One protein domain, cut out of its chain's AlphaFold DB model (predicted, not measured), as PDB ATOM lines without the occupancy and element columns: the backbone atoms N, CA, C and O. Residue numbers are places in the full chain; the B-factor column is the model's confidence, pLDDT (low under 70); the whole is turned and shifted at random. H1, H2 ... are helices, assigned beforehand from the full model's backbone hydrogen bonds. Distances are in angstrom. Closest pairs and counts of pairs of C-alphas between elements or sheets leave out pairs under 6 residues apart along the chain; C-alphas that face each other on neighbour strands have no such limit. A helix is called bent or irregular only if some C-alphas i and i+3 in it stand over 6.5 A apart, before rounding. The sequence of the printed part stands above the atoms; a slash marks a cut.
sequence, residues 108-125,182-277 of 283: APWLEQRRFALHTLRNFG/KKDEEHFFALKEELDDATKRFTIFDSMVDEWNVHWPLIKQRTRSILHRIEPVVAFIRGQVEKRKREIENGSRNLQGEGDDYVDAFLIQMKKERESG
ATOM      1  N   ALA A 108     -12.824  30.864 -39.816       91.06
ATOM      2  CA  ALA A 108     -11.563  30.139 -39.983       91.06
ATOM      3  C   ALA A 108     -11.533  28.766 -39.273       91.06
ATOM      4  O   ALA A 108     -11.168  27.793 -39.943       91.06
ATOM      5  N   PRO A 109     -11.993  28.622 -38.007       90.94
ATOM      6  CA  PRO A 109     -12.067  27.316 -37.348       90.94
ATOM      7  C   PRO A 109     -12.916  26.298 -38.114       90.94
ATOM      8  O   PRO A 109     -12.536  25.137 -38.256       90.94
ATOM      9  N   TRP A 110     -14.052  26.732 -38.669       92.44
ATOM     10  CA  TRP A 110     -14.909  25.859 -39.468       92.44
ATOM     11  C   TRP A 110     -14.225  25.381 -40.749       92.44
ATOM     12  O   TRP A 110     -14.283  24.193 -41.076       92.44
ATOM     13  N   LEU A 111     -13.574  26.296 -41.477       91.88
ATOM     14  CA  LEU A 111     -12.859  25.970 -42.712       91.88
ATOM     15  C   LEU A 111     -11.739  24.959 -42.462       91.88
ATOM     16  O   LEU A 111     -11.595  24.009 -43.234       91.88
ATOM     17  N   GLU A 112     -10.970  25.153 -41.395       92.62
ATOM     18  CA  GLU A 112      -9.885  24.261 -40.996       92.62
ATOM     19  C   GLU A 112     -10.414  22.860 -40.654       92.62
ATOM     20  O   GLU A 112     -10.034  21.882 -41.308       92.62
ATOM     21  N   GLN A 113     -11.379  22.766 -39.730       93.56
ATOM     22  CA  GLN A 113     -12.003  21.497 -39.335       93.56
ATOM     23  C   GLN A 113     -12.654  20.777 -40.520       93.56
ATOM     24  O   GLN A 113     -12.521  19.562 -40.672       93.56
ATOM     25  N   ARG A 114     -13.348  21.510 -41.401       93.31
ATOM     26  CA  ARG A 114     -13.990  20.939 -42.592       93.31
ATOM     27  C   ARG A 114     -12.968  20.386 -43.580       93.31
ATOM     28  O   ARG A 114     -13.192  19.301 -44.115       93.31
ATOM     29  N   ARG A 115     -11.880  21.115 -43.855       93.75
ATOM     30  CA  ARG A 115     -10.820  20.657 -44.770       93.75
ATOM     31  C   ARG A 115     -10.147  19.406 -44.233       93.75
ATOM     32  O   ARG A 115     -10.040  18.431 -44.975       93.75
ATOM     33  N   PHE A 116      -9.771  19.422 -42.956       94.25
ATOM     34  CA  PHE A 116      -9.199  18.263 -42.286       94.25
ATOM     35  C   PHE A 116     -10.141  17.062 -42.377       94.25
ATOM     36  O   PHE A 116      -9.756  16.012 -42.886       94.25
ATOM     37  N   ALA A 117     -11.406  17.229 -41.987       94.44
ATOM     38  CA  ALA A 117     -12.351  16.126 -41.975       94.44
ATOM     39  C   ALA A 117     -12.591  15.529 -43.366       94.44
ATOM     40  O   ALA A 117     -12.589  14.312 -43.517       94.44
ATOM     41  N   LEU A 118     -12.766  16.364 -44.397       93.56
ATOM     42  CA  LEU A 118     -12.959  15.887 -45.768       93.56
ATOM     43  C   LEU A 118     -11.723  15.158 -46.305       93.56
ATOM     44  O   LEU A 118     -11.866  14.127 -46.959       93.56
ATOM     45  N   HIS A 119     -10.527  15.679 -46.023       92.19
ATOM     46  CA  HIS A 119      -9.275  15.037 -46.408       92.19
ATOM     47  C   HIS A 119      -9.141  13.657 -45.750       92.19
ATOM     48  O   HIS A 119      -9.008  12.646 -46.440       92.19
ATOM     49  N   THR A 120      -9.278  13.615 -44.427       92.31
ATOM     50  CA  THR A 120      -9.145  12.411 -43.604       92.31
ATOM     51  C   THR A 120     -10.199  11.358 -43.952       92.31
ATOM     52  O   THR A 120      -9.866  10.201 -44.201       92.31
ATOM     53  N   LEU A 121     -11.476  11.742 -44.070       91.25
ATOM     54  CA  LEU A 121     -12.542  10.804 -44.442       91.25
ATOM     55  C   LEU A 121     -12.319  10.213 -45.841       91.25
ATOM     56  O   LEU A 121     -12.595   9.032 -46.047       91.25
ATOM     57  N   ARG A 122     -11.796  10.998 -46.795       89.31
ATOM     58  CA  ARG A 122     -11.455  10.506 -48.141       89.31
ATOM     59  C   ARG A 122     -10.326   9.476 -48.104       89.31
ATOM     60  O   ARG A 122     -10.380   8.495 -48.847       89.31
ATOM     61  N   ASN A 123      -9.336   9.668 -47.235       86.31
ATOM     62  CA  ASN A 123      -8.248   8.705 -47.052       86.31
ATOM     63  C   ASN A 123      -8.757   7.403 -46.417       86.31
ATOM     64  O   ASN A 123      -8.385   6.325 -46.874       86.31
ATOM     65  N   PHE A 124      -9.736   7.485 -45.510       83.75
ATOM     66  CA  PHE A 124     -10.432   6.319 -44.944       83.75
ATOM     67  C   PHE A 124     -11.546   5.729 -45.817       83.75
ATOM     68  O   PHE A 124     -12.296   4.859 -45.369       83.75
ATOM     69  N   GLY A 125     -11.629   6.148 -47.080       80.06
ATOM     70  CA  GLY A 125     -12.447   5.494 -48.095       80.06
ATOM     71  C   GLY A 125     -13.684   6.260 -48.542       80.06
ATOM     72  O   GLY A 125     -14.344   5.794 -49.466       80.06
ATOM     73  N   LYS A 182     -22.756  -7.727 -30.657       78.19
ATOM     74  CA  LYS A 182     -23.568  -8.523 -29.718       78.19
ATOM     75  C   LYS A 182     -23.978  -7.758 -28.452       78.19
ATOM     76  O   LYS A 182     -25.066  -7.201 -28.407       78.19
ATOM     77  N   LYS A 183     -23.128  -7.766 -27.419       75.06
ATOM     78  CA  LYS A 183     -23.377  -7.123 -26.122       75.06
ATOM     79  C   LYS A 183     -23.373  -5.595 -26.208       75.06
ATOM     80  O   LYS A 183     -24.095  -4.960 -25.450       75.06
ATOM     81  N   ASP A 184     -22.629  -5.023 -27.151       85.94
ATOM     82  CA  ASP A 184     -22.508  -3.569 -27.294       85.94
ATOM     83  C   ASP A 184     -23.617  -2.966 -28.173       85.94
ATOM     84  O   ASP A 184     -23.787  -1.749 -28.220       85.94
ATOM     85  N   GLU A 185     -24.413  -3.808 -28.843       90.12
ATOM     86  CA  GLU A 185     -25.530  -3.365 -29.687       90.12
ATOM     87  C   GLU A 185     -26.634  -2.714 -28.847       90.12
ATOM     88  O   GLU A 185     -27.145  -1.659 -29.212       90.12
ATOM     89  N   GLU A 186     -26.960  -3.284 -27.683       91.00
ATOM     90  CA  GLU A 186     -27.935  -2.681 -26.765       91.00
ATOM     91  C   GLU A 186     -27.438  -1.342 -26.208       91.00
ATOM     92  O   GLU A 186     -28.222  -0.406 -26.053       91.00
ATOM     93  N   HIS A 187     -26.128  -1.201 -25.975       92.06
ATOM     94  CA  HIS A 187     -25.556   0.083 -25.579       92.06
ATOM     95  C   HIS A 187     -25.687   1.128 -26.696       92.06
ATOM     96  O   HIS A 187     -26.084   2.262 -26.427       92.06
ATOM     97  N   PHE A 188     -25.426   0.744 -27.950       94.62
ATOM     98  CA  PHE A 188     -25.659   1.608 -29.107       94.62
ATOM     99  C   PHE A 188     -27.120   2.069 -29.192       94.62
ATOM    100  O   PHE A 188     -27.373   3.267 -29.336       94.62
ATOM    101  N   PHE A 189     -28.084   1.152 -29.059       94.44
ATOM    102  CA  PHE A 189     -29.502   1.514 -29.108       94.44
ATOM    103  C   PHE A 189     -29.924   2.403 -27.938       94.44
ATOM    104  O   PHE A 189     -30.680   3.343 -28.162       94.44
ATOM    105  N   ALA A 190     -29.386   2.187 -26.734       94.06
ATOM    106  CA  ALA A 190     -29.631   3.070 -25.596       94.06
ATOM    107  C   ALA A 190     -29.110   4.498 -25.854       94.06
ATOM    108  O   ALA A 190     -29.820   5.473 -25.619       94.06
ATOM    109  N   LEU A 191     -27.898   4.642 -26.403       94.50
ATOM    110  CA  LEU A 191     -27.351   5.953 -26.782       94.50
ATOM    111  C   LEU A 191     -28.175   6.626 -27.886       94.50
ATOM    112  O   LEU A 191     -28.403   7.837 -27.846       94.50
ATOM    113  N   LYS A 192     -28.622   5.845 -28.875       94.12
ATOM    114  CA  LYS A 192     -29.488   6.331 -29.950       94.12
ATOM    115  C   LYS A 192     -30.833   6.809 -29.399       94.12
ATOM    116  O   LYS A 192     -31.288   7.879 -29.788       94.12
ATOM    117  N   GLU A 193     -31.449   6.057 -28.492       94.38
ATOM    118  CA  GLU A 193     -32.732   6.413 -27.884       94.38
ATOM    119  C   GLU A 193     -32.647   7.736 -27.113       94.38
ATOM    120  O   GLU A 193     -33.517   8.592 -27.270       94.38
ATOM    121  N   GLU A 194     -31.570   7.951 -26.353       94.06
ATOM    122  CA  GLU A 194     -31.319   9.223 -25.665       94.06
ATOM    123  C   GLU A 194     -31.194  10.395 -26.666       94.06
ATOM    124  O   GLU A 194     -31.791  11.460 -26.469       94.06
ATOM    125  N   LEU A 195     -30.508  10.195 -27.800       92.06
ATOM    126  CA  LEU A 195     -30.406  11.201 -28.866       92.06
ATOM    127  C   LEU A 195     -31.750  11.467 -29.573       92.06
ATOM    128  O   LEU A 195     -32.084  12.619 -29.879       92.06
ATOM    129  N   ASP A 196     -32.532  10.419 -29.824       93.12
ATOM    130  CA  ASP A 196     -33.858  10.518 -30.432       93.12
ATOM    131  C   ASP A 196     -34.841  11.235 -29.492       93.12
ATOM    132  O   ASP A 196     -35.627  12.069 -29.950       93.12
ATOM    133  N   ASP A 197     -34.789  10.975 -28.180       93.00
ATOM    134  CA  ASP A 197     -35.590  11.683 -27.168       93.00
ATOM    135  C   ASP A 197     -35.203  13.168 -27.096       93.00
ATOM    136  O   ASP A 197     -36.082  14.033 -27.094       93.00
ATOM    137  N   ALA A 198     -33.904  13.494 -27.135       90.88
ATOM    138  CA  ALA A 198     -33.439  14.882 -27.211       90.88
ATOM    139  C   ALA A 198     -34.009  15.606 -28.444       90.88
ATOM    140  O   ALA A 198     -34.518  16.726 -28.337       90.88
ATOM    141  N   THR A 199     -33.983  14.941 -29.602       89.50
ATOM    142  CA  THR A 199     -34.486  15.483 -30.872       89.50
ATOM    143  C   THR A 199     -36.004  15.667 -30.851       89.50
ATOM    144  O   THR A 199     -36.502  16.703 -31.285       89.50
ATOM    145  N   LYS A 200     -36.757  14.706 -30.300       90.81
ATOM    146  CA  LYS A 200     -38.224  14.786 -30.172       90.81
ATOM    147  C   LYS A 200     -38.676  15.877 -29.200       90.81
ATOM    148  O   LYS A 200     -39.734  16.471 -29.399       90.81
ATOM    149  N   ARG A 201     -37.904  16.135 -28.138       89.19
ATOM    150  CA  ARG A 201     -38.194  17.193 -27.152       89.19
ATOM    151  C   ARG A 201     -37.899  18.592 -27.668       89.19
ATOM    152  O   ARG A 201     -38.493  19.549 -27.163       89.19
ATOM    153  N   PHE A 202     -36.981  18.711 -28.623       88.12
ATOM    154  CA  PHE A 202     -36.624  19.985 -29.220       88.12
ATOM    155  C   PHE A 202     -37.796  20.537 -30.037       88.12
ATOM    156  O   PHE A 202     -38.361  19.878 -30.907       88.12
ATOM    157  N   THR A 203     -38.165  21.778 -29.758       85.19
ATOM    158  CA  THR A 203     -39.230  22.510 -30.438       85.19
ATOM    159  C   THR A 203     -38.692  23.829 -30.969       85.19
ATOM    160  O   THR A 203     -37.633  24.304 -30.567       85.19
ATOM    161  N   ILE A 204     -39.463  24.491 -31.829       78.38
ATOM    162  CA  ILE A 204     -39.066  25.803 -32.341       78.38
ATOM    163  C   ILE A 204     -38.933  26.869 -31.232       78.38
ATOM    164  O   ILE A 204     -38.149  27.800 -31.374       78.38
ATOM    165  N   PHE A 205     -39.611  26.709 -30.089       81.06
ATOM    166  CA  PHE A 205     -39.444  27.611 -28.942       81.06
ATOM    167  C   PHE A 205     -38.060  27.500 -28.298       81.06
ATOM    168  O   PHE A 205     -37.551  28.486 -27.775       81.06
ATOM    169  N   ASP A 206     -37.413  26.336 -28.380       87.06
ATOM    170  CA  ASP A 206     -36.043  26.156 -27.888       87.06
ATOM    171  C   ASP A 206     -35.029  26.946 -28.725       87.06
ATOM    172  O   ASP A 206     -33.939  27.258 -28.253       87.06
ATOM    173  N   SER A 207     -35.409  27.340 -29.947       83.00
ATOM    174  CA  SER A 207     -34.601  28.229 -30.789       83.00
ATOM    175  C   SER A 207     -34.619  29.687 -30.322       83.00
ATOM    176  O   SER A 207     -33.797  30.471 -30.779       83.00
ATOM    177  N   MET A 208     -35.522  30.050 -29.403       82.69
ATOM    178  CA  MET A 208     -35.571  31.378 -28.778       82.69
ATOM    179  C   MET A 208     -34.681  31.480 -27.531       82.69
ATOM    180  O   MET A 208     -34.588  32.553 -26.930       82.69
ATOM    181  N   VAL A 209     -34.079  30.367 -27.096       87.94
ATOM    182  CA  VAL A 209     -33.120  30.379 -25.989       87.94
ATOM    183  C   VAL A 209     -31.863  31.102 -26.446       87.94
ATOM    184  O   VAL A 209     -31.352  30.838 -27.532       87.94
ATOM    185  N   ASP A 210     -31.378  32.000 -25.600       87.00
ATOM    186  CA  ASP A 210     -30.226  32.856 -25.851       87.00
ATOM    187  C   ASP A 210     -29.542  33.208 -24.515       87.00
ATOM    188  O   ASP A 210     -30.080  32.948 -23.433       87.00
ATOM    189  N   GLU A 211     -28.360  33.813 -24.566       87.25
ATOM    190  CA  GLU A 211     -27.514  34.108 -23.403       87.25
ATOM    191  C   GLU A 211     -28.254  34.911 -22.316       87.25
ATOM    192  O   GLU A 211     -28.133  34.638 -21.117       87.25
ATOM    193  N   TRP A 212     -29.096  35.859 -22.730       86.44
ATOM    194  CA  TRP A 212     -29.833  36.739 -21.822       86.44
ATOM    195  C   TRP A 212     -30.991  36.048 -21.080       86.44
ATOM    196  O   TRP A 212     -31.399  36.531 -20.022       86.44
ATOM    197  N   ASN A 213     -31.527  34.930 -21.595       89.19
ATOM    198  CA  ASN A 213     -32.706  34.257 -21.026       89.19
ATOM    199  C   ASN A 213     -32.440  32.835 -20.508       89.19
ATOM    200  O   ASN A 213     -33.241  32.314 -19.730       89.19
ATOM    201  N   VAL A 214     -31.304  32.218 -20.857       90.50
ATOM    202  CA  VAL A 214     -30.980  30.830 -20.478       90.50
ATOM    203  C   VAL A 214     -30.973  30.605 -18.960       90.50
ATOM    204  O   VAL A 214     -31.254  29.506 -18.479       90.50
ATOM    205  N   HIS A 215     -30.688  31.655 -18.189       90.94
ATOM    206  CA  HIS A 215     -30.610  31.615 -16.731       90.94
ATOM    207  C   HIS A 215     -31.978  31.667 -16.033       90.94
ATOM    208  O   HIS A 215     -32.054  31.387 -14.835       90.94
ATOM    209  N   TRP A 216     -33.060  32.000 -16.745       93.75
ATOM    210  CA  TRP A 216     -34.397  32.066 -16.158       93.75
ATOM    211  C   TRP A 216     -34.868  30.677 -15.709       93.75
ATOM    212  O   TRP A 216     -34.669  29.716 -16.451       93.75
ATOM    213  N   PRO A 217     -35.536  30.533 -14.546       93.44
ATOM    214  CA  PRO A 217     -35.805  29.222 -13.946       93.44
ATOM    215  C   PRO A 217     -36.468  28.207 -14.890       93.44
ATOM    216  O   PRO A 217     -35.997  27.075 -15.004       93.44
ATOM    217  N   LEU A 218     -37.509  28.625 -15.620       91.75
ATOM    218  CA  LEU A 218     -38.243  27.761 -16.552       91.75
ATOM    219  C   LEU A 218     -37.405  27.378 -17.782       91.75
ATOM    220  O   LEU A 218     -37.398  26.216 -18.190       91.75
ATOM    221  N   ILE A 219     -36.667  28.336 -18.352       91.56
ATOM    222  CA  ILE A 219     -35.813  28.111 -19.528       91.56
ATOM    223  C   ILE A 219     -34.627  27.224 -19.152       91.56
ATOM    224  O   ILE A 219     -34.316  26.275 -19.870       91.56
ATOM    225  N   LYS A 220     -34.014  27.469 -17.992       92.19
ATOM    226  CA  LYS A 220     -32.924  26.663 -17.444       92.19
ATOM    227  C   LYS A 220     -33.361  25.220 -17.212       92.19
ATOM    228  O   LYS A 220     -32.647  24.298 -17.603       92.19
ATOM    229  N   GLN A 221     -34.533  25.008 -16.608       93.12
ATOM    230  CA  GLN A 221     -35.083  23.667 -16.388       93.12
ATOM    231  C   GLN A 221     -35.343  22.946 -17.715       93.12
ATOM    232  O   GLN A 221     -34.943  21.792 -17.876       93.12
ATOM    233  N   ARG A 222     -35.967  23.634 -18.680       92.31
ATOM    234  CA  ARG A 222     -36.250  23.089 -20.013       92.31
ATOM    235  C   ARG A 222     -34.969  22.731 -20.766       92.31
ATOM    236  O   ARG A 222     -34.829  21.604 -21.234       92.31
ATOM    237  N   THR A 223     -34.009  23.649 -20.798       91.56
ATOM    238  CA  THR A 223     -32.696  23.461 -21.424       91.56
ATOM    239  C   THR A 223     -31.966  22.275 -20.802       91.56
ATOM    240  O   THR A 223     -31.520  21.384 -21.516       91.56
ATOM    241  N   ARG A 224     -31.924  22.182 -19.466       91.88
ATOM    242  CA  ARG A 224     -31.298  21.054 -18.760       91.88
ATOM    243  C   ARG A 224     -31.961  19.716 -19.090       91.88
ATOM    244  O   ARG A 224     -31.256  18.727 -19.230       91.88
ATOM    245  N   SER A 225     -33.286  19.688 -19.233       91.25
ATOM    246  CA  SER A 225     -34.024  18.476 -19.609       91.25
ATOM    247  C   SER A 225     -33.600  17.943 -20.982       91.25
ATOM    248  O   SER A 225     -33.428  16.737 -21.130       91.25
ATOM    249  N   ILE A 226     -33.382  18.829 -21.959       90.81
ATOM    250  CA  ILE A 226     -32.898  18.462 -23.298       90.81
ATOM    251  C   ILE A 226     -31.420  18.055 -23.242       90.81
ATOM    252  O   ILE A 226     -31.043  17.014 -23.768       90.81
ATOM    253  N   LEU A 227     -30.577  18.850 -22.575       90.50
ATOM    254  CA  LEU A 227     -29.131  18.619 -22.525       90.50
ATOM    255  C   LEU A 227     -28.746  17.334 -21.781       90.50
ATOM    256  O   LEU A 227     -27.822  16.648 -22.207       90.50
ATOM    257  N   HIS A 228     -29.479  16.974 -20.725       92.44
ATOM    258  CA  HIS A 228     -29.274  15.726 -19.984       92.44
ATOM    259  C   HIS A 228     -29.382  14.487 -20.887       92.44
ATOM    260  O   HIS A 228     -28.668  13.515 -20.683       92.44
ATOM    261  N   ARG A 229     -30.234  14.529 -21.918       92.19
ATOM    262  CA  ARG A 229     -30.379  13.440 -22.900       92.19
ATOM    263  C   ARG A 229     -29.195  13.336 -23.865       92.19
ATOM    264  O   ARG A 229     -28.926  12.285 -24.423       92.19
ATOM    265  N   ILE A 230     -28.440  14.416 -24.050       90.81
ATOM    266  CA  ILE A 230     -27.260  14.431 -24.929       90.81
ATOM    267  C   ILE A 230     -25.998  13.985 -24.168       90.81
ATOM    268  O   ILE A 230     -25.046  13.483 -24.770       90.81
ATOM    269  N   GLU A 231     -25.987  14.137 -22.842       91.69
ATOM    270  CA  GLU A 231     -24.833  13.861 -21.983       91.69
ATOM    271  C   GLU A 231     -24.273  12.429 -22.114       91.69
ATOM    272  O   GLU A 231     -23.057  12.316 -22.291       91.69
ATOM    273  N   PRO A 232     -25.081  11.345 -22.142       94.19
ATOM    274  CA  PRO A 232     -24.566   9.984 -22.323       94.19
ATOM    275  C   PRO A 232     -23.803   9.795 -23.638       94.19
ATOM    276  O   PRO A 232     -22.754   9.155 -23.663       94.19
ATOM    277  N   VAL A 233     -24.282  10.405 -24.728       92.88
ATOM    278  CA  VAL A 233     -23.633  10.333 -26.047       92.88
ATOM    279  C   VAL A 233     -22.292  11.065 -26.027       92.88
ATOM    280  O   VAL A 233     -21.289  10.559 -26.532       92.88
ATOM    281  N   VAL A 234     -22.243  12.246 -25.406       91.94
ATOM    282  CA  VAL A 234     -20.994  13.004 -25.240       91.94
ATOM    283  C   VAL A 234     -20.011  12.246 -24.349       91.94
ATOM    284  O   VAL A 234     -18.821  12.195 -24.662       91.94
ATOM    285  N   ALA A 235     -20.494  11.632 -23.268       94.38
ATOM    286  CA  ALA A 235     -19.687  10.825 -22.363       94.38
ATOM    287  C   ALA A 235     -19.113   9.587 -23.063       94.38
ATOM    288  O   ALA A 235     -17.926   9.309 -22.899       94.38
ATOM    289  N   PHE A 236     -19.901   8.902 -23.896       93.75
ATOM    290  CA  PHE A 236     -19.436   7.784 -24.718       93.75
ATOM    291  C   PHE A 236     -18.302   8.211 -25.659       93.75
ATOM    292  O   PHE A 236     -17.218   7.629 -25.619       93.75
ATOM    293  N   ILE A 237     -18.507   9.274 -26.447       93.44
ATOM    294  CA  ILE A 237     -17.489   9.786 -27.381       93.44
ATOM    295  C   ILE A 237     -16.216  10.183 -26.626       93.44
ATOM    296  O   ILE A 237     -15.111   9.839 -27.043       93.44
ATOM    297  N   ARG A 238     -16.355  10.879 -25.491       94.12
ATOM    298  CA  ARG A 238     -15.213  11.251 -24.646       94.12
ATOM    299  C   ARG A 238     -14.491  10.012 -24.122       94.12
ATOM    300  O   ARG A 238     -13.270   9.962 -24.187       94.12
ATOM    301  N   GLY A 239     -15.226   9.004 -23.659       95.00
ATOM    302  CA  GLY A 239     -14.669   7.737 -23.194       95.00
ATOM    303  C   GLY A 239     -13.841   7.026 -24.264       95.00
ATOM    304  O   GLY A 239     -12.747   6.556 -23.960       95.00
ATOM    305  N   GLN A 240     -14.310   7.018 -25.516       93.75
ATOM    306  CA  GLN A 240     -13.573   6.458 -26.654       93.75
ATOM    307  C   GLN A 240     -12.274   7.222 -26.938       93.75
ATOM    308  O   GLN A 240     -11.215   6.616 -27.099       93.75
ATOM    309  N   VAL A 241     -12.320   8.556 -26.921       93.81
ATOM    310  CA  VAL A 241     -11.123   9.393 -27.106       93.81
ATOM    311  C   VAL A 241     -10.109   9.180 -25.975       93.81
ATOM    312  O   VAL A 241      -8.916   9.046 -26.237       93.81
ATOM    313  N   GLU A 242     -10.554   9.100 -24.719       94.50
ATOM    314  CA  GLU A 242      -9.664   8.869 -23.571       94.50
ATOM    315  C   GLU A 242      -9.114   7.436 -23.522       94.50
ATOM    316  O   GLU A 242      -7.970   7.213 -23.125       94.50
ATOM    317  N   LYS A 243      -9.895   6.436 -23.949       93.31
ATOM    318  CA  LYS A 243      -9.383   5.081 -24.199       93.31
ATOM    319  C   LYS A 243      -8.260   5.132 -25.236       93.31
ATOM    320  O   LYS A 243      -7.174   4.630 -24.960       93.31
ATOM    321  N   ARG A 244      -8.481   5.820 -26.361       92.06
ATOM    322  CA  ARG A 244      -7.485   5.934 -27.429       92.06
ATOM    323  C   ARG A 244      -6.193   6.606 -26.970       92.06
ATOM    324  O   ARG A 244      -5.112   6.102 -27.252       92.06
ATOM    325  N   LYS A 245      -6.285   7.714 -26.231       91.25
ATOM    326  CA  LYS A 245      -5.101   8.388 -25.672       91.25
ATOM    327  C   LYS A 245      -4.275   7.451 -24.788       91.25
ATOM    328  O   LYS A 245      -3.062   7.391 -24.954       91.25
ATOM    329  N   ARG A 246      -4.925   6.656 -23.931       92.62
ATOM    330  CA  ARG A 246      -4.243   5.671 -23.073       92.62
ATOM    331  C   ARG A 246      -3.529   4.573 -23.866       92.62
ATOM    332  O   ARG A 246      -2.430   4.186 -23.487       92.62
ATOM    333  N   GLU A 247      -4.122   4.092 -24.960       90.69
ATOM    334  CA  GLU A 247      -3.497   3.104 -25.865       90.69
ATOM    335  C   GLU A 247      -2.249   3.650 -26.577       90.69
ATOM    336  O   GLU A 247      -1.327   2.897 -26.891       90.69
ATOM    337  N   ILE A 248      -2.213   4.958 -26.834       88.75
ATOM    338  CA  ILE A 248      -1.048   5.632 -27.415       88.75
ATOM    339  C   ILE A 248       0.034   5.824 -26.345       88.75
ATOM    340  O   ILE A 248       1.202   5.533 -26.586       88.75
ATOM    341  N   GLU A 249      -0.346   6.281 -25.149       88.62
ATOM    342  CA  GLU A 249       0.579   6.521 -24.033       88.62
ATOM    343  C   GLU A 249       1.280   5.245 -23.552       88.62
ATOM    344  O   GLU A 249       2.467   5.273 -23.237       88.62
ATOM    345  N   ASN A 250       0.566   4.118 -23.513       89.88
ATOM    346  CA  ASN A 250       1.124   2.836 -23.082       89.88
ATOM    347  C   ASN A 250       1.867   2.075 -24.200       89.88
ATOM    348  O   ASN A 250       2.350   0.969 -23.960       89.88
ATOM    349  N   GLY A 251       1.945   2.639 -25.412       84.44
ATOM    350  CA  GLY A 251       2.635   2.046 -26.560       84.44
ATOM    351  C   GLY A 251       1.924   0.849 -27.200       84.44
ATOM    352  O   GLY A 251       2.501   0.208 -28.077       84.44
ATOM    353  N   SER A 252       0.687   0.534 -26.797       79.88
ATOM    354  CA  SER A 252      -0.094  -0.556 -27.407       79.88
ATOM    355  C   SER A 252      -0.555  -0.206 -28.822       79.88
ATOM    356  O   SER A 252      -0.795  -1.103 -29.629       79.88
ATOM    357  N   ARG A 253      -0.673   1.091 -29.136       81.06
ATOM    358  CA  ARG A 253      -1.045   1.592 -30.460       81.06
ATOM    359  C   ARG A 253      -0.032   2.620 -30.948       81.06
ATOM    360  O   ARG A 253       0.132   3.685 -30.359       81.06
ATOM    361  N   ASN A 254       0.624   2.304 -32.060       78.31
ATOM    362  CA  ASN A 254       1.602   3.187 -32.684       78.31
ATOM    363  C   ASN A 254       0.933   4.033 -33.768       78.31
ATOM    364  O   ASN A 254       0.486   3.507 -34.781       78.31
ATOM    365  N   LEU A 255       0.920   5.352 -33.576       79.56
ATOM    366  CA  LEU A 255       0.467   6.301 -34.590       79.56
ATOM    367  C   LEU A 255       1.510   6.389 -35.716       79.56
ATOM    368  O   LEU A 255       2.491   7.124 -35.602       79.56
ATOM    369  N   GLN A 256       1.319   5.624 -36.792       73.75
ATOM    370  CA  GLN A 256       2.144   5.698 -38.001       73.75
ATOM    371  C   GLN A 256       1.356   6.292 -39.173       73.75
ATOM    372  O   GLN A 256       0.142   6.127 -39.280       73.75
ATOM    373  N   GLY A 257       2.060   6.989 -40.071       81.88
ATOM    374  CA  GLY A 257       1.462   7.581 -41.268       81.88
ATOM    375  C   GLY A 257       0.355   8.591 -40.946       81.88
ATOM    376  O   GLY A 257       0.600   9.601 -40.285       81.88
ATOM    377  N   GLU A 258      -0.851   8.324 -41.448       79.25
ATOM    378  CA  GLU A 258      -2.046   9.160 -41.257       79.25
ATOM    379  C   GLU A 258      -2.995   8.637 -40.158       79.25
ATOM    380  O   GLU A 258      -4.046   9.233 -39.936       79.25
ATOM    381  N   GLY A 259      -2.621   7.566 -39.447       85.12
ATOM    382  CA  GLY A 259      -3.491   6.874 -38.490       85.12
ATOM    383  C   GLY A 259      -4.430   5.861 -39.154       85.12
ATOM    384  O   GLY A 259      -4.587   5.853 -40.374       85.12
ATOM    385  N   ASP A 260      -5.060   5.006 -38.345       86.75
ATOM    386  CA  ASP A 260      -5.932   3.926 -38.844       86.75
ATOM    387  C   ASP A 260      -7.421   4.322 -38.888       86.75
ATOM    388  O   ASP A 260      -8.231   3.697 -39.580       86.75
ATOM    389  N   ASP A 261      -7.789   5.374 -38.154       91.19
ATOM    390  CA  ASP A 261      -9.139   5.925 -38.081       91.19
ATOM    391  C   ASP A 261      -9.134   7.446 -37.844       91.19
ATOM    392  O   ASP A 261      -8.087   8.085 -37.699       91.19
ATOM    393  N   TYR A 262     -10.327   8.049 -37.848       93.38
ATOM    394  CA  TYR A 262     -10.476   9.499 -37.727       93.38
ATOM    395  C   TYR A 262      -9.873  10.060 -36.437       93.38
ATOM    396  O   TYR A 262      -9.290  11.145 -36.470       93.38
ATOM    397  N   VAL A 263     -10.019   9.364 -35.305       94.00
ATOM    398  CA  VAL A 263      -9.483   9.838 -34.022       94.00
ATOM    399  C   VAL A 263      -7.960   9.812 -34.036       94.00
ATOM    400  O   VAL A 263      -7.356  10.791 -33.602       94.00
ATOM    401  N   ASP A 264      -7.334   8.768 -34.583       93.19
ATOM    402  CA  ASP A 264      -5.875   8.722 -34.737       93.19
ATOM    403  C   ASP A 264      -5.374   9.890 -35.586       93.19
ATOM    404  O   ASP A 264      -4.502  10.646 -35.154       93.19
ATOM    405  N   ALA A 265      -5.983  10.096 -36.757       93.75
ATOM    406  CA  ALA A 265      -5.644  11.205 -37.641       93.75
ATOM    407  C   ALA A 265      -5.804  12.563 -36.937       93.75
ATOM    408  O   ALA A 265      -4.963  13.452 -37.087       93.75
ATOM    409  N   PHE A 266      -6.874  12.730 -36.150       93.94
ATOM    410  CA  PHE A 266      -7.147  13.966 -35.417       93.94
ATOM    411  C   PHE A 266      -6.103  14.216 -34.326       93.94
ATOM    412  O   PHE A 266      -5.614  15.335 -34.192       93.94
ATOM    413  N   LEU A 267      -5.717  13.186 -33.570       92.19
ATOM    414  CA  LEU A 267      -4.687  13.291 -32.534       92.19
ATOM    415  C   LEU A 267      -3.300  13.570 -33.133       92.19
ATOM    416  O   LEU A 267      -2.556  14.384 -32.582       92.19
ATOM    417  N   ILE A 268      -2.970  12.956 -34.277       91.25
ATOM    418  CA  ILE A 268      -1.741  13.246 -35.032       91.25
ATOM    419  C   ILE A 268      -1.726  14.712 -35.473       91.25
ATOM    420  O   ILE A 268      -0.721  15.396 -35.274       91.25
ATOM    421  N   GLN A 269      -2.828  15.210 -36.045       91.19
ATOM    422  CA  GLN A 269      -2.919  16.605 -36.477       91.19
ATOM    423  C   GLN A 269      -2.803  17.562 -35.291       91.19
ATOM    424  O   GLN A 269      -1.993  18.481 -35.329       91.19
ATOM    425  N   MET A 270      -3.531  17.302 -34.204       90.56
ATOM    426  CA  MET A 270      -3.471  18.112 -32.986       90.56
ATOM    427  C   MET A 270      -2.045  18.188 -32.417       90.56
ATOM    428  O   MET A 270      -1.627  19.245 -31.947       90.56
ATOM    429  N   LYS A 271      -1.269  17.095 -32.477       88.25
ATOM    430  CA  LYS A 271       0.142  17.097 -32.064       88.25
ATOM    431  C   LYS A 271       1.012  17.958 -32.989       88.25
ATOM    432  O   LYS A 271       1.772  18.779 -32.486       88.25
ATOM    433  N   LYS A 272       0.867  17.814 -34.312       88.25
ATOM    434  CA  LYS A 272       1.605  18.618 -35.306       88.25
ATOM    435  C   LYS A 272       1.353  20.115 -35.134       88.25
ATOM    436  O   LYS A 272       2.293  20.903 -35.155       88.25
ATOM    437  N   GLU A 273       0.099  20.501 -34.924       87.50
ATOM    438  CA  GLU A 273      -0.268  21.907 -34.753       87.50
ATOM    439  C   GLU A 273       0.303  22.491 -33.455       87.50
ATOM    440  O   GLU A 273       0.886  23.576 -33.477       87.50
ATOM    441  N   ARG A 274       0.252  21.737 -32.346       85.88
ATOM    442  CA  ARG A 274       0.885  22.137 -31.075       85.88
ATOM    443  C   ARG A 274       2.393  22.344 -31.204       85.88
ATOM    444  O   ARG A 274       2.925  23.268 -30.603       85.88
ATOM    445  N   GLU A 275       3.076  21.500 -31.974       86.56
ATOM    446  CA  GLU A 275       4.515  21.631 -32.238       86.56
ATOM    447  C   GLU A 275       4.834  22.833 -33.144       86.56
ATOM    448  O   GLU A 275       5.896  23.437 -33.011       86.56
ATOM    449  N   SER A 276       3.911  23.210 -34.036       84.69
ATOM    450  CA  SER A 276       4.073  24.353 -34.943       84.69
ATOM    451  C   SER A 276       3.849  25.720 -34.280       84.69
ATOM    452  O   SER A 276       4.340  26.731 -34.781       84.69
ATOM    453  N   GLY A 277       3.101  25.765 -33.170       75.94
ATOM    454  CA  GLY A 277       2.743  27.000 -32.465       75.94
ATOM    455  C   GLY A 277       1.747  27.906 -33.207       75.94
ATOM    456  O   GLY A 277       1.567  29.058 -32.810       75.94
TER     457      GLY A 277
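This is residues 108 to 125 and 182 to 277 of the 283 residues of an uncharacterized protein of Heligmosomoides polygyrus (UniProt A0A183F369). A long bent helix, H4, runs the length of an open model; H2 packs on both its arms around the bend, and H1 and H5 meet at their ends as a V, with H5 starting beside the second arm. Short H3 is near the first arm; residues 270 to 277 stick out. The printed part has 114 residues, all helix by class, with five named helices, H1 to H5 in order. It is loose, radius of gyration of the C-alphas 18.7 A, spanning 50 by 42 by 28 A.

H4, residues 217 to 249, was assigned as one helix by its hydrogen bonds but is bent: C-alphas 229 and 232 are 6.8 A apart, and arms H4a, residues 217 to 229, and H4b, residues 232 to 249, stand at a steep tilt of 52 degrees. H2, residues 183 to 201, touches H4a with residues 194 to 201 alone, opposite ways at a shallow tilt of 27 degrees; the closest C-alphas, Glu 194 and Arg 229, are 5.1 A apart. H2 touches H4b with residues 191 to 195 alone; the closest C-alphas, Leu 191 and Val 233, are 5.8 A apart. H3, residues 204 to 208, is close but not clearly touching H4a: the closest C-alphas, Asp 206 and Thr 223, are 7.8 A apart. H5, residues 262 to 276, only just touches H4b, with 3 pairs of C-alphas within 8 A, closest Val 241 and Val 263 at 7.1 A. H1, residues 108 to 123, and H5 only just touch, only at their ends, with 3 such pairs, closest Thr 120 and Tyr 262 at 6.7 A. Every O i to N i+4 pair is within hydrogen-bond range in H1, H4b and H5, against 14 of 15 in H2, 8 of 9 in H4a and 0 of 1 in H3, where 2 of 2 O i to N i+3 pairs are.

From first to last C-alpha H4a measures 18.9 A, H4b 25.4 A, H2 28.5 A, H1 22.8 A and H5 21.0 A. H1 begins at C-alpha 108 (-11.563, 30.139, -39.983); H5 ends at C-alpha 276 (4.073, 24.353, -34.943).

The C-alphas farthest apart, Pro 217 and Gly 257, are 51.0 A apart. Residues 126 to 181 are not printed; C-alphas 125 and 182 are 25.6 A apart across the cut. The link from H4 to H5 is long. No printed residue is under 70 in pLDDT.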